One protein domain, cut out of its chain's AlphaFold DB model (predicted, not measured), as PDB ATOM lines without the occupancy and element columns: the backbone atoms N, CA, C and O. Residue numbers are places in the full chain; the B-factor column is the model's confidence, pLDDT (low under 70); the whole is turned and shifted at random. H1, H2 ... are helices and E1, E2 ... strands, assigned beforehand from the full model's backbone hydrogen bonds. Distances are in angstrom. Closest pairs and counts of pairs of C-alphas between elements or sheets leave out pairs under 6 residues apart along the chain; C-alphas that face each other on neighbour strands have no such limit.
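What this domain is: This is residues 115 to 174 of the 229 residues of an uncharacterized protein of Ewingella americana (UniProt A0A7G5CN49). A very small sheet of two short strands, E1 and E2, lies between two helices that are apart: H1, of which residues 115 to 129 stick out as a free arm, and H2, which follows E1 after a tight turn. From H2 a long loop, residues 151 to 170, runs back past E1, where residues 156 to 157 pair with it, and swings out before it returns as E2. The printed part has 60 residues, with two named helices and two named strands in the order H1, E1, H2, E2; the sheet is antiparallel, in the order E1 - E2, and the class is mostly helix. The whole is loose, with a radius of gyration of the C-alphas of 13.0 A and spans of 33 by 28 by 20 A.

How they stand to each other: H1, residues 115 to 130, is apart from H2, residues 141 to 150, and from E2, residues 171 to 173. E1, residues 137 to 139, is the antiparallel neighbour of E2, with 146 degrees between their directions. C-alphas 138 and 172 face each other at 4.3 A. N 171 and O 139 are within hydrogen-bond range at 2.7 A, as are N 173 and O 137 at 2.8 A. Residues 137 to 138 of E1 also pair, antiparallel, with residues 156 to 157. The closest C-alphas of H2 and E2, those of Glu 141 and Ile 171, are 7.7 A apart. In H1 and H2 every O i to N i+4 pair is within hydrogen-bond range.

Where its parts are: H1 begins at C-alpha 115 (241.196, 206.081, 254.252) and is 22.4 A long. E1 measures 7.1 A, H2 14.0 A and E2 6.5 A from first to last C-alpha. H2 ends at C-alpha 150 (216.568, 189.376, 261.019), and E2 at C-alpha 173 (222.828, 197.773, 243.285).

The domain as a whole: The two C-alphas farthest apart, those of Thr 132 and Asp 150, are 34.4 A apart. The printed part has no cut. The link from H2 to E2, 20 residues, is long. Mean pLDDT of the printed part is 82.1; residues 115 to 117, 119 and 163 to 165 are under 70.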
ATOM      1  N   ALA A 115     242.347 206.966 254.379       57.25
ATOM      2  CA  ALA A 115     241.196 206.081 254.252       57.25
ATOM      3  C   ALA A 115     240.100 206.629 253.319       57.25
ATOM      4  O   ALA A 115     239.503 205.866 252.570       57.25
ATOM      5  N   TYR A 116     239.833 207.937 253.336       60.28
ATOM      6  CA  TYR A 116     238.845 208.553 252.451       60.28
ATOM      7  C   TYR A 116     239.339 208.600 251.001       60.28
ATOM      8  O   TYR A 116     238.572 208.286 250.099       60.28
ATOM      9  N   GLU A 117     240.617 208.911 250.766       66.25
ATOM     10  CA  GLU A 117     241.202 208.847 249.417       66.25
ATOM     11  C   GLU A 117     241.171 207.425 248.852       66.25
ATOM     12  O   GLU A 117     240.780 207.226 247.704       66.25
ATOM     13  N   ALA A 118     241.513 206.429 249.673       71.12
ATOM     14  CA  ALA A 118     241.437 205.026 249.286       71.12
ATOM     15  C   ALA A 118     239.999 204.597 248.947       71.12
ATOM     16  O   ALA A 118     239.789 203.889 247.965       71.12
ATOM     17  N   LEU A 119     239.004 205.052 249.719       67.94
ATOM     18  CA  LEU A 119     237.592 204.772 249.450       67.94
ATOM     19  C   LEU A 119     237.106 205.429 248.157       67.94
ATOM     20  O   LEU A 119     236.459 204.758 247.356       67.94
ATOM     21  N   VAL A 120     237.430 206.706 247.934       72.31
ATOM     22  CA  VAL A 120     237.061 207.420 246.701       72.31
ATOM     23  C   VAL A 120     237.701 206.742 245.492       72.31
ATOM     24  O   VAL A 120     236.997 206.402 244.545       72.31
ATOM     25  N   LYS A 121     239.000 206.434 245.563       78.75
ATOM     26  CA  LYS A 121     239.713 205.715 244.502       78.75
ATOM     27  C   LYS A 121     239.086 204.344 244.227       78.75
ATOM     28  O   LYS A 121     238.841 204.001 243.076       78.75
ATOM     29  N   ALA A 122     238.755 203.578 245.267       75.50
ATOM     30  CA  ALA A 122     238.095 202.283 245.112       75.50
ATOM     31  C   ALA A 122     236.697 202.408 244.476       75.50
ATOM     32  O   ALA A 122     236.318 201.575 243.652       75.50
ATOM     33  N   GLN A 123     235.930 203.446 244.824       75.44
ATOM     34  CA  GLN A 123     234.627 203.714 244.210       75.44
ATOM     35  C   GLN A 123     234.754 204.087 242.729       75.44
ATOM     36  O   GLN A 123     233.993 203.566 241.912       75.44
ATOM     37  N   GLU A 124     235.717 204.935 242.375       80.69
ATOM     38  CA  GLU A 124     236.008 205.309 240.987       80.69
ATOM     39  C   GLU A 124     236.469 204.100 240.162       80.69
ATOM     40  O   GLU A 124     235.978 203.887 239.052       80.69
ATOM     41  N   GLU A 125     237.336 203.250 240.718       82.56
ATOM     42  CA  GLU A 125     237.764 202.005 240.073       82.56
ATOM     43  C   GLU A 125     236.584 201.050 239.841       82.56
ATOM     44  O   GLU A 125     236.416 200.521 238.741       82.56
ATOM     45  N   LEU A 126     235.717 200.863 240.840       80.06
ATOM     46  CA  LEU A 126     234.508 200.049 240.692       80.06
ATOM     47  C   LEU A 126     233.542 200.634 239.655       80.06
ATOM     48  O   LEU A 126     232.939 199.876 238.894       80.06
ATOM     49  N   ALA A 127     233.393 201.959 239.603       79.44
ATOM     50  CA  ALA A 127     232.578 202.630 238.595       79.44
ATOM     51  C   ALA A 127     233.145 202.404 237.183       79.44
ATOM     52  O   ALA A 127     232.401 202.033 236.275       79.44
ATOM     53  N   ALA A 128     234.466 202.515 237.011       81.50
ATOM     54  CA  ALA A 128     235.134 202.229 235.745       81.50
ATOM     55  C   ALA A 128     234.935 200.767 235.298       81.50
ATOM     56  O   ALA A 128     234.652 200.511 234.126       81.50
ATOM     57  N   LEU A 129     235.008 199.804 236.227       81.81
ATOM     58  CA  LEU A 129     234.773 198.380 235.939       81.81
ATOM     59  C   LEU A 129     233.315 198.059 235.585       81.81
ATOM     60  O   LEU A 129     233.058 197.102 234.848       81.81
ATOM     61  N   ARG A 130     232.359 198.838 236.104       80.50
ATOM     62  CA  ARG A 130     230.927 198.719 235.784       80.50
ATOM     63  C   ARG A 130     230.574 199.314 234.416       80.50
ATOM     64  O   ARG A 130     229.597 198.884 233.804       80.50
ATOM     65  N   GLY A 131     231.374 200.246 233.899       78.31
ATOM     66  CA  GLY A 131     231.151 200.867 232.592       78.31
ATOM     67  C   GLY A 131     229.876 201.718 232.556       78.31
ATOM     68  O   GLY A 131     229.609 202.482 233.474       78.31
ATOM     69  N   THR A 132     229.071 201.589 231.496       78.19
ATOM     70  CA  THR A 132     227.843 202.385 231.267       78.19
ATOM     71  C   THR A 132     226.602 201.841 231.984       78.19
ATOM     72  O   THR A 132     225.478 202.119 231.573       78.19
ATOM     73  N   GLN A 133     226.770 200.971 232.978       81.06
ATOM     74  CA  GLN A 133     225.638 200.324 233.624       81.06
ATOM     75  C   GLN A 133     224.980 201.265 234.635       81.06
ATOM     76  O   GLN A 133     225.634 201.750 235.554       81.06
ATOM     77  N   GLU A 134     223.673 201.466 234.499       85.25
ATOM     78  CA  GLU A 134     222.893 202.233 235.467       85.25
ATOM     79  C   GLU A 134     222.490 201.361 236.672       85.25
ATOM     80  O   GLU A 134     222.202 200.165 236.513       85.25
ATOM     81  N   PRO A 135     222.484 201.927 237.892       87.38
ATOM     82  CA  PRO A 135     221.997 201.231 239.075       87.38
ATOM     83  C   PRO A 135     220.483 201.010 238.987       87.38
ATOM     84  O   PRO A 135     219.738 201.873 238.533       87.38
ATOM     85  N   VAL A 136     220.017 199.853 239.456       90.19
ATOM     86  CA  VAL A 136     218.587 199.483 239.407       90.19
ATOM     87  C   VAL A 136     217.881 199.782 240.726       90.19
ATOM     88  O   VAL A 136     216.696 200.110 240.757       90.19
ATOM     89  N   ALA A 137     218.622 199.682 241.822       89.69
ATOM     90  CA  ALA A 137     218.160 199.948 243.172       89.69
ATOM     91  C   ALA A 137     219.347 200.412 244.016       89.69
ATOM     92  O   ALA A 137     220.498 200.367 243.575       89.69
ATOM     93  N   TRP A 138     219.080 200.819 245.244       90.19
ATOM     94  CA  TRP A 138     220.109 201.027 246.250       90.19
ATOM     95  C   TRP A 138     219.635 200.478 247.596       90.19
ATOM     96  O   TRP A 138     218.446 200.259 247.816       90.19
ATOM     97  N   THR A 139     220.586 200.214 248.477       91.81
ATOM     98  CA  THR A 139     220.379 199.811 249.875       91.81
ATOM     99  C   THR A 139     221.318 200.632 250.754       91.81
ATOM    100  O   THR A 139     222.172 201.340 250.223       91.81
ATOM    101  N   ASP A 140     221.211 200.553 252.076       89.19
ATOM    102  CA  ASP A 140     222.193 201.156 252.980       89.19
ATOM    103  C   ASP A 140     222.788 200.143 253.971       89.19
ATOM    104  O   ASP A 140     222.475 198.951 253.953       89.19
ATOM    105  N   GLU A 141     223.713 200.615 254.807       87.81
ATOM    106  CA  GLU A 141     224.389 199.793 255.814       87.81
ATOM    107  C   GLU A 141     223.433 199.277 256.904       87.81
ATOM    108  O   GLU A 141     223.663 198.208 257.469       87.81
ATOM    109  N   GLN A 142     222.369 200.024 257.219       88.31
ATOM    110  CA  GLN A 142     221.404 199.629 258.240       88.31
ATOM    111  C   GLN A 142     220.574 198.448 257.748       88.31
ATOM    112  O   GLN A 142     220.510 197.429 258.428       88.31
ATOM    113  N   GLU A 143     220.058 198.549 256.528       91.88
ATOM    114  CA  GLU A 143     219.317 197.478 255.869       91.88
ATOM    115  C   GLU A 143     220.165 196.202 255.740       91.88
ATOM    116  O   GLU A 143     219.691 195.101 256.002       91.88
ATOM    117  N   LEU A 144     221.463 196.310 255.430       91.88
ATOM    118  CA  LEU A 144     222.345 195.135 255.395       91.88
ATOM    119  C   LEU A 144     222.570 194.500 256.778       91.88
ATOM    120  O   LEU A 144     222.687 193.274 256.873       91.88
ATOM    121  N   ARG A 145     222.622 195.298 257.852       91.06
ATOM    122  CA  ARG A 145     222.674 194.770 259.227       91.06
ATOM    123  C   ARG A 145     221.381 194.050 259.595       91.06
ATOM    124  O   ARG A 145     221.446 192.967 260.173       91.06
ATOM    125  N   ASP A 146     220.241 194.619 259.224       92.69
ATOM    126  CA  ASP A 146     218.926 194.033 259.482       92.69
ATOM    127  C   ASP A 146     218.731 192.747 258.655       92.69
ATOM    128  O   ASP A 146     218.263 191.744 259.189       92.69
ATOM    129  N   MET A 147     219.256 192.682 257.422       93.62
ATOM    130  CA  MET A 147     219.330 191.434 256.646       93.62
ATOM    131  C   MET A 147     220.122 190.350 257.386       93.62
ATOM    132  O   MET A 147     219.683 189.206 257.465       93.62
ATOM    133  N   ALA A 148     221.295 190.692 257.926       93.62
ATOM    134  CA  ALA A 148     222.150 189.729 258.618       93.62
ATOM    135  C   ALA A 148     221.550 189.250 259.949       93.62
ATOM    136  O   ALA A 148     221.757 188.101 260.341       93.62
ATOM    137  N   LYS A 149     220.827 190.129 260.649       94.00
ATOM    138  CA  LYS A 149     220.247 189.848 261.964       94.00
ATOM    139  C   LYS A 149     218.880 189.172 261.875       94.00
ATOM    140  O   LYS A 149     218.647 188.182 262.563       94.00
ATOM    141  N   ASP A 150     217.991 189.717 261.054       94.56
ATOM    142  CA  ASP A 150     216.568 189.376 261.019       94.56
ATOM    143  C   ASP A 150     216.173 188.618 259.730       94.56
ATOM    144  O   ASP A 150     215.061 188.099 259.631       94.56
ATOM    145  N   GLY A 151     217.083 188.490 258.753       94.12
ATOM    146  CA  GLY A 151     216.844 187.770 257.495       94.12
ATOM    147  C   GLY A 151     216.024 188.555 256.467       94.12
ATOM    148  O   GLY A 151     215.558 187.979 255.483       94.12
ATOM    149  N   CYS A 152     215.821 189.855 256.687       91.19
ATOM    150  CA  CYS A 152     215.062 190.727 255.797       91.19
ATOM    151  C   CYS A 152     215.659 192.135 255.738       91.19
ATOM    152  O   CYS A 152     216.177 192.628 256.734       91.19
ATOM    153  N   ALA A 153     215.534 192.790 254.582       92.00
ATOM    154  CA  ALA A 153     215.895 194.193 254.413       92.00
ATOM    155  C   ALA A 153     215.160 194.836 253.241       92.00
ATOM    156  O   ALA A 153     214.667 194.142 252.341       92.00
ATOM    157  N   TYR A 154     215.124 196.163 253.239       88.12
ATOM    158  CA  TYR A 154     214.516 196.953 252.185       88.12
ATOM    159  C   TYR A 154     215.499 197.257 251.052       88.12
ATOM    160  O   TYR A 154     216.659 197.606 251.253       88.12
ATOM    161  N   LEU A 155     214.986 197.159 249.824       91.19
ATOM    162  CA  LEU A 155     215.612 197.729 248.637       91.19
ATOM    163  C   LEU A 155     214.864 198.998 248.253       91.19
ATOM    164  O   LEU A 155     213.636 199.001 248.137       91.19
ATOM    165  N   PHE A 156     215.613 200.056 247.979       88.25
ATOM    166  CA  PHE A 156     215.065 201.345 247.598       88.25
ATOM    167  C   PHE A 156     215.222 201.591 246.100       88.25
ATOM    168  O   PHE A 156     216.203 201.196 245.464       88.25
ATOM    169  N   LYS A 157     214.243 202.289 245.522       87.56
ATOM    170  CA  LYS A 157     214.308 202.747 244.134       87.56
ATOM    171  C   LYS A 157     215.321 203.885 244.015       87.56
ATOM    172  O   LYS A 157     215.381 204.760 244.880       87.56
ATOM    173  N   VAL A 158     216.076 203.902 242.920       85.31
ATOM    174  CA  VAL A 158     216.901 205.059 242.552       85.31
ATOM    175  C   VAL A 158     215.963 206.189 242.119       85.31
ATOM    176  O   VAL A 158     215.393 206.147 241.030       85.31
ATOM    177  N   ASP A 159     215.756 207.165 243.002       83.12
ATOM    178  CA  ASP A 159     214.962 208.368 242.740       83.12
ATOM    179  C   ASP A 159     215.783 209.624 243.079       83.12
ATOM    180  O   ASP A 159     215.864 210.012 244.249       83.12
ATOM    181  N   PRO A 160     216.394 210.271 242.070       74.00
ATOM    182  CA  PRO A 160     217.181 211.486 242.268       74.00
ATOM    183  C   PRO A 160     216.367 212.677 242.790       74.00
ATOM    184  O   PRO A 160     216.953 213.633 243.292       74.00
ATOM    185  N   ALA A 161     215.036 212.653 242.652       76.69
ATOM    186  CA  ALA A 161     214.163 213.752 243.050       76.69
ATOM    187  C   ALA A 161     213.714 213.667 244.516       76.69
ATOM    188  O   ALA A 161     213.118 214.620 245.020       76.69
ATOM    189  N   ASN A 162     213.983 212.557 245.213       74.88
ATOM    190  CA  ASN A 162     213.555 212.379 246.594       74.88
ATOM    191  C   ASN A 162     214.486 213.141 247.568       74.88
ATOM    192  O   ASN A 162     215.629 212.718 247.774       74.88
ATOM    193  N   PRO A 163     213.998 214.213 248.229       66.75
ATOM    194  CA  PRO A 163     214.809 215.080 249.086       66.75
ATOM    195  C   PRO A 163     215.228 214.419 250.405       66.75
ATOM    196  O   PRO A 163     216.093 214.944 251.103       66.75
ATOM    197  N   TYR A 164     214.624 213.284 250.761       62.00
ATOM    198  CA  TYR A 164     214.938 212.540 251.981       62.00
ATOM    199  C   TYR A 164     216.036 211.493 251.774       62.00
ATOM    200  O   TYR A 164     216.390 210.775 252.707       62.00
ATOM    201  N   THR A 165     216.580 211.395 250.561       67.06
ATOM    202  CA  THR A 165     217.603 210.405 250.234       67.06
ATOM    203  C   THR A 165     218.984 210.988 250.483       67.06
ATOM    204  O   THR A 165     219.423 211.857 249.737       67.06
ATOM    205  N   ASP A 166     219.689 210.507 251.508       72.56
ATOM    206  CA  ASP A 166     221.086 210.885 251.750       72.56
ATOM    207  C   ASP A 166     221.999 210.155 250.747       72.56
ATOM    208  O   ASP A 166     222.167 208.937 250.873       72.56
ATOM    209  N   PRO A 167     222.630 210.847 249.776       70.56
ATOM    210  CA  PRO A 167     223.500 210.208 248.786       70.56
ATOM    211  C   PRO A 167     224.697 209.485 249.408       70.56
ATOM    212  O   PRO A 167     225.258 208.581 248.798       70.56
ATOM    213  N   ARG A 168     225.090 209.852 250.636       70.25
ATOM    214  CA  ARG A 168     226.247 209.270 251.333       70.25
ATOM    215  C   ARG A 168     225.949 207.921 251.979       70.25
ATOM    216  O   ARG A 168     226.883 207.228 252.367       70.25
ATOM    217  N   ARG A 169     224.672 207.554 252.113       78.31
ATOM    218  CA  ARG A 169     224.239 206.261 252.669       78.31
ATOM    219  C   ARG A 169     223.999 205.196 251.602       78.31
ATOM    220  O   ARG A 169     223.782 204.040 251.945       78.31
ATOM    221  N   GLN A 170     224.037 205.568 250.324       82.94
ATOM    222  CA  GLN A 170     223.586 204.703 249.242       82.94
ATOM    223  C   GLN A 170     224.664 203.705 248.819       82.94
ATOM    224  O   GLN A 170     225.725 204.064 248.311       82.94
ATOM    225  N   ILE A 171     224.339 202.426 248.945       87.69
ATOM    226  CA  ILE A 171     225.033 201.314 248.311       87.69
ATOM    227  C   ILE A 171     224.231 200.945 247.064       87.69
ATOM    228  O   ILE A 171     223.178 200.314 247.132       87.69
ATOM    229  N   MET A 172     224.728 201.375 245.909       87.94
ATOM    230  CA  MET A 172     224.075 201.163 244.618       87.94
ATOM    231  C   MET A 172     224.142 199.692 244.180       87.94
ATOM    232  O   MET A 172     225.214 199.075 244.195       87.94
ATOM    233  N   LEU A 173     223.005 199.152 243.737       88.94
ATOM    234  CA  LEU A 173     222.828 197.773 243.285       88.94
ATOM    235  C   LEU A 173     222.702 197.699 241.761       88.94
ATOM    236  O   LEU A 173     222.015 198.497 241.120       88.94
ATOM    237  N   PHE A 174     223.355 196.695 241.184       89.56
ATOM    238  CA  PHE A 174     223.537 196.526 239.746       89.56
ATOM    239  C   PHE A 174     223.146 195.103 239.343       89.56
ATOM    240  O   PHE A 174     223.339 194.159 240.104       89.56
TER     241      PHE A 174